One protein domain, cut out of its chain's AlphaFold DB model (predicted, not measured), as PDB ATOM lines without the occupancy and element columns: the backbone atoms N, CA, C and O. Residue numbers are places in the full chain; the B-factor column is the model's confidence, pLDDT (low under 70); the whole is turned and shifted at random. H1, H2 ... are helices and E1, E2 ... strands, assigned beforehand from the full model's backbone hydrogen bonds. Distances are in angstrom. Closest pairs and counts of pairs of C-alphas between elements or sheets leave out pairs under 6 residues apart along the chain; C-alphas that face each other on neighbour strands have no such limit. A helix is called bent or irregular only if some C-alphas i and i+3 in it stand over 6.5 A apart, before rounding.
ATOM      1  N   ARG A   2     -43.349   8.196 -34.063       60.69
ATOM      2  CA  ARG A   2     -42.570   9.387 -34.479       60.69
ATOM      3  C   ARG A   2     -41.486   8.957 -35.471       60.69
ATOM      4  O   ARG A   2     -40.725   8.043 -35.156       60.69
ATOM      5  N   ARG A   3     -41.416   9.607 -36.637       79.88
ATOM      6  CA  ARG A   3     -40.347   9.368 -37.616       79.88
ATOM      7  C   ARG A   3     -38.991   9.762 -37.036       79.88
ATOM      8  O   ARG A   3     -38.893  10.724 -36.277       79.88
ATOM      9  N   LYS A   4     -37.959   9.012 -37.409       92.81
ATOM     10  CA  LYS A   4     -36.558   9.348 -37.149       92.81
ATOM     11  C   LYS A   4     -35.865   9.587 -38.481       92.81
ATOM     12  O   LYS A   4     -36.205   8.937 -39.466       92.81
ATOM     13  N   CYS A   5     -34.904  10.500 -38.501       94.00
ATOM     14  CA  CYS A   5     -34.046  10.695 -39.657       94.00
ATOM     15  C   CYS A   5     -33.243   9.409 -39.920       94.00
ATOM     16  O   CYS A   5     -32.585   8.929 -38.994       94.00
ATOM     17  N   PRO A   6     -33.249   8.866 -41.149       92.25
ATOM     18  CA  PRO A   6     -32.500   7.653 -41.468       92.25
ATOM     19  C   PRO A   6     -30.978   7.869 -41.472       92.25
ATOM     20  O   PRO A   6     -30.237   6.914 -41.286       92.25
ATOM     21  N   LYS A   7     -30.507   9.114 -41.639       94.69
ATOM     22  CA  LYS A   7     -29.073   9.448 -41.664       94.69
ATOM     23  C   LYS A   7     -28.479   9.681 -40.277       94.69
ATOM     24  O   LYS A   7     -27.402   9.175 -39.996       94.69
ATOM     25  N   CYS A   8     -29.150  10.448 -39.414       96.56
ATOM     26  CA  CYS A   8     -28.594  10.834 -38.106       96.56
ATOM     27  C   CYS A   8     -29.390  10.325 -36.893       96.56
ATOM     28  O   CYS A   8     -29.022  10.602 -35.755       96.56
ATOM     29  N   GLY A   9     -30.516   9.636 -37.097       94.94
ATOM     30  CA  GLY A   9     -31.359   9.117 -36.015       94.94
ATOM     31  C   GLY A   9     -32.182  10.166 -35.253       94.94
ATOM     32  O   GLY A   9     -32.971   9.794 -34.376       94.94
ATOM     33  N   SER A  10     -32.052  11.459 -35.581       96.00
ATOM     34  CA  SER A  10     -32.790  12.538 -34.917       96.00
ATOM     35  C   SER A  10     -34.307  12.382 -35.048       96.00
ATOM     36  O   SER A  10     -34.827  11.936 -36.070       96.00
ATOM     37  N   LYS A  11     -35.030  12.807 -34.006       95.06
ATOM     38  CA  LYS A  11     -36.499  12.916 -33.991       95.06
ATOM     39  C   LYS A  11     -37.002  14.293 -34.438       95.06
ATOM     40  O   LYS A  11     -38.214  14.473 -34.530       95.06
ATOM     41  N   LYS A  12     -36.116  15.263 -34.695       94.94
ATOM     42  CA  LYS A  12     -36.476  16.607 -35.179       94.94
ATOM     43  C   LYS A  12     -36.746  16.575 -36.686       94.94
ATOM     44  O   LYS A  12     -36.036  17.193 -37.475       94.94
ATOM     45  N   VAL A  13     -37.744  15.789 -37.071       95.12
ATOM     46  CA  VAL A  13     -38.201  15.619 -38.453       95.12
ATOM     47  C   VAL A  13     -39.528  16.350 -38.618       95.12
ATOM     48  O   VAL A  13     -40.425  16.169 -37.794       95.12
ATOM     49  N   VAL A  14     -39.642  17.152 -39.673       95.31
ATOM     50  CA  VAL A  14     -40.829  17.956 -40.004       95.31
ATOM     51  C   VAL A  14     -41.288  17.691 -41.441       95.31
ATOM     52  O   VAL A  14     -40.528  17.131 -42.233       95.31
ATOM     53  N   GLU A  15     -42.537  18.040 -41.761       94.06
ATOM     54  CA  GLU A  15     -43.057  17.981 -43.137       94.06
ATOM     55  C   GLU A  15     -42.377  19.045 -44.011       94.06
ATOM     56  O   GLU A  15     -42.039  20.129 -43.523       94.06
ATOM     57  N   ILE A  16     -42.258  18.758 -45.306       94.31
ATOM     58  CA  ILE A  16     -42.020  19.772 -46.333       94.31
ATOM     59  C   ILE A  16     -43.373  20.128 -46.961       94.31
ATOM     60  O   ILE A  16     -44.110  19.249 -47.422       94.31
ATOM     61  N   MET A  17     -43.713  21.414 -46.933       94.06
ATOM     62  CA  MET A  17     -44.933  21.966 -47.516       94.06
ATOM     63  C   MET A  17     -44.606  22.606 -48.861       94.06
ATOM     64  O   MET A  17     -43.783  23.516 -48.933       94.06
ATOM     65  N   TYR A  18     -45.274  22.137 -49.911       92.94
ATOM     66  CA  TYR A  18     -45.129  22.646 -51.273       92.94
ATOM     67  C   TYR A  18     -46.389  23.380 -51.720       92.94
ATOM     68  O   TYR A  18     -47.459  23.227 -51.124       92.94
ATOM     69  N   GLY A  19     -46.268  24.110 -52.823       91.81
ATOM     70  CA  GLY A  19     -47.390  24.800 -53.445       91.81
ATOM     71  C   GLY A  19     -47.553  26.238 -52.970       91.81
ATOM     72  O   GLY A  19     -46.667  26.825 -52.349       91.81
ATOM     73  N   LEU A  20     -48.713  26.806 -53.294       90.94
ATOM     74  CA  LEU A  20     -49.095  28.139 -52.850       90.94
ATOM     75  C   LEU A  20     -49.469  28.097 -51.358       90.94
ATOM     76  O   LEU A  20     -50.381  27.353 -50.987       90.94
ATOM     77  N   PRO A  21     -48.816  28.903 -50.504       86.06
ATOM     78  CA  PRO A  21     -49.219  29.057 -49.116       86.06
ATOM     79  C   PRO A  21     -50.695  29.437 -48.951       86.06
ATOM     80  O   PRO A  21     -51.187  30.302 -49.683       86.06
ATOM     81  N   PRO A  22     -51.405  28.875 -47.959       86.12
ATOM     82  CA  PRO A  22     -52.711  29.388 -47.580       86.12
ATOM     83  C   PRO A  22     -52.579  30.808 -47.012       86.12
ATOM     84  O   PRO A  22     -51.591  31.158 -46.363       86.12
ATOM     85  N   MET A  23     -53.604  31.633 -47.219       81.56
ATOM     86  CA  MET A  23     -53.672  32.953 -46.595       81.56
ATOM     87  C   MET A  23     -54.094  32.809 -45.126       81.56
ATOM     88  O   MET A  23     -55.166  32.284 -44.839       81.56
ATOM     89  N   GLY A  24     -53.259  33.271 -44.191       89.50
ATOM     90  CA  GLY A  24     -53.611  33.336 -42.770       89.50
ATOM     91  C   GLY A  24     -52.409  33.453 -41.833       89.50
ATOM     92  O   GLY A  24     -51.334  32.917 -42.101       89.50
ATOM     93  N   ASP A  25     -52.600  34.129 -40.700       92.06
ATOM     94  CA  ASP A  25     -51.523  34.376 -39.730       92.06
ATOM     95  C   ASP A  25     -51.094  33.115 -38.977       92.06
ATOM     96  O   ASP A  25     -49.927  32.978 -38.618       92.06
ATOM     97  N   GLN A  26     -52.000  32.147 -38.801       91.25
ATOM     98  CA  GLN A  26     -51.655  30.867 -38.182       91.25
ATOM     99  C   GLN A  26     -50.624  30.094 -39.015       91.25
ATOM    100  O   GLN A  26     -49.714  29.496 -38.452       91.25
ATOM    101  N   TRP A  27     -50.722  30.152 -40.348       90.25
ATOM    102  CA  TRP A  27     -49.764  29.491 -41.234       90.25
ATOM    103  C   TRP A  27     -48.370  30.114 -41.125       90.25
ATOM    104  O   TRP A  27     -47.383  29.391 -41.009       90.25
ATOM    105  N   LYS A  28     -48.295  31.452 -41.079       90.44
ATOM    106  CA  LYS A  28     -47.034  32.174 -40.845       90.44
ATOM    107  C   LYS A  28     -46.439  31.825 -39.483       90.44
ATOM    108  O   LYS A  28     -45.266  31.493 -39.399       90.44
ATOM    109  N   LYS A  29     -47.265  31.808 -38.434       94.38
ATOM    110  CA  LYS A  29     -46.830  31.435 -37.085       94.38
ATOM    111  C   LYS A  29     -46.294  30.004 -37.027       94.38
ATOM    112  O   LYS A  29     -45.269  29.760 -36.404       94.38
ATOM    113  N   ASP A  30     -46.963  29.057 -37.679       93.19
ATOM    114  CA  ASP A  30     -46.515  27.663 -37.720       93.19
ATOM    115  C   ASP A  30     -45.195  27.494 -38.490       93.19
ATOM    116  O   ASP A  30     -44.371  26.649 -38.117       93.19
ATOM    117  N   LEU A  31     -44.984  28.309 -39.529       91.94
ATOM    118  CA  LEU A  31     -43.723  28.396 -40.261       91.94
ATOM    119  C   LEU A  31     -42.604  28.974 -39.380       91.94
ATOM    120  O   LEU A  31     -41.539  28.366 -39.287       91.94
ATOM    121  N   ASP A  32     -42.864  30.079 -38.676       92.25
ATOM    122  CA  ASP A  32     -41.905  30.723 -37.766       92.25
ATOM    123  C   ASP A  32     -41.536  29.814 -36.578       92.25
ATOM    124  O   ASP A  32     -40.381  29.746 -36.157       92.25
ATOM    125  N   GLU A  33     -42.498  29.041 -36.063       95.00
ATOM    126  CA  GLU A  33     -42.278  28.014 -35.032       95.00
ATOM    127  C   GLU A  33     -41.557  26.761 -35.579       95.00
ATOM    128  O   GLU A  33     -41.190  25.852 -34.822       95.00
ATOM    129  N   GLY A  34     -41.338  26.684 -36.896       92.31
ATOM    130  CA  GLY A  34     -40.632  25.592 -37.560       92.31
ATOM    131  C   GLY A  34     -41.347  24.247 -37.424       92.31
ATOM    132  O   GLY A  34     -40.682  23.219 -37.206       92.31
ATOM    133  N   LYS A  35     -42.688  24.252 -37.500       93.56
ATOM    134  CA  LYS A  35     -43.530  23.039 -37.519       93.56
ATOM    135  C   LYS A  35     -43.422  22.279 -38.842       93.56
ATOM    136  O   LYS A  35     -43.566  21.057 -38.851       93.56
ATOM    137  N   PHE A  36     -43.120  22.990 -39.922       93.44
ATOM    138  CA  PHE A  36     -42.802  22.484 -41.256       93.44
ATOM    139  C   PHE A  36     -41.763  23.403 -41.910       93.44
ATOM    140  O   PHE A  36     -41.445  24.464 -41.373       93.44
ATOM    141  N   VAL A  37     -41.223  22.988 -43.053       94.75
ATOM    142  CA  VAL A  37     -40.392  23.836 -43.922       94.75
ATOM    143  C   VAL A  37     -41.067  24.012 -45.277       94.75
ATOM    144  O   VAL A  37     -41.929  23.213 -45.648       94.75
ATOM    145  N   LEU A  38     -40.699  25.063 -46.006       94.19
ATOM    146  CA  LEU A  38     -41.203  25.296 -47.357       94.19
ATOM    147  C   LEU A  38     -40.327  24.580 -48.377       94.19
ATOM    148  O   LEU A  38     -39.102  24.676 -48.320       94.19
ATOM    149  N   GLY A  39     -40.977  23.882 -49.299       92.12
ATOM    150  CA  GLY A  39     -40.366  23.384 -50.520       92.12
ATOM    151  C   GLY A  39     -40.575  24.359 -51.680       92.12
ATOM    152  O   GLY A  39     -40.668  25.575 -51.503       92.12
ATOM    153  N   GLY A  40     -40.674  23.810 -52.889       90.50
ATOM    154  CA  GLY A  40     -40.990  24.559 -54.103       90.50
ATOM    155  C   GLY A  40     -42.482  24.877 -54.276       90.50
ATOM    156  O   GLY A  40     -43.364  24.288 -53.650       90.50
ATOM    157  N   CYS A  41     -42.774  25.801 -55.194       88.62
ATOM    158  CA  CYS A  41     -44.149  26.143 -55.574       88.62
ATOM    159  C   CYS A  41     -44.811  25.064 -56.450       88.62
ATOM    160  O   CYS A  41     -46.035  24.962 -56.493       88.62
ATOM    161  N   CYS A  42     -44.023  24.271 -57.173       87.38
ATOM    162  CA  CYS A  42     -44.525  23.211 -58.038       87.38
ATOM    163  C   CYS A  42     -44.400  21.873 -57.316       87.38
ATOM    164  O   CYS A  42     -43.317  21.538 -56.846       87.38
ATOM    165  N   VAL A  43     -45.510  21.138 -57.233       84.88
ATOM    166  CA  VAL A  43     -45.546  19.785 -56.670       84.88
ATOM    167  C   VAL A  43     -45.497  18.786 -57.818       84.88
ATOM    168  O   VAL A  43     -46.252  18.891 -58.784       84.88
TER     169      VAL A  43
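This is residues 2 to 43 of the 73 residues of an uncharacterized protein of Cenarchaeum symbiosum (strain A) (UniProt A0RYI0). With little regular structure, the printed part is an irregular loop, residues 2 to 12, at one end of the long axis, followed by an open ring in which strand E1, helix H1 and strand E2 follow each other. E2 comes back beside E1 as its parallel neighbour in a two-stranded sheet, order E1, E2. The printed part has 42 residues, of which 16 are in named elements, under half; the class is mixed, helices and strands. The whole is loose, radius of gyration of the C-alphas 12.2 A, with spans of 34 by 23 by 13 A, only just elongated.

E1, residues 13 to 17, and E2, residues 36 to 38, are parallel neighbours at 41 degrees, with N 17 and O 37 within hydrogen-bond range at 2.8 A. H1, residues 25 to 32, is between them along the chain, a strand-helix-strand unit, two parallel neighbour strands with a helix between, with a right-handed crossover. The closest C-alphas of H1 and E2, those of Leu 31 and Val 37, are 6.7 A apart. In H1 every O i to N i+4 pair is within hydrogen-bond range.

E1 begins at C-alpha 13, (-38.201, 15.619, -38.453), and is 13.0 A long. H1 measures 10.5 A. E2, 6.9 A, ends at C-alpha 38, (-41.203, 25.296, -47.357).

The C-alphas farthest apart, those of Cys 8 and Met 23, are 34.5 A apart. The printed part has no cut; E1 to H1 is a short link, H1 to E2 a tight one. In this predicted model residue 2 has pLDDT under 70.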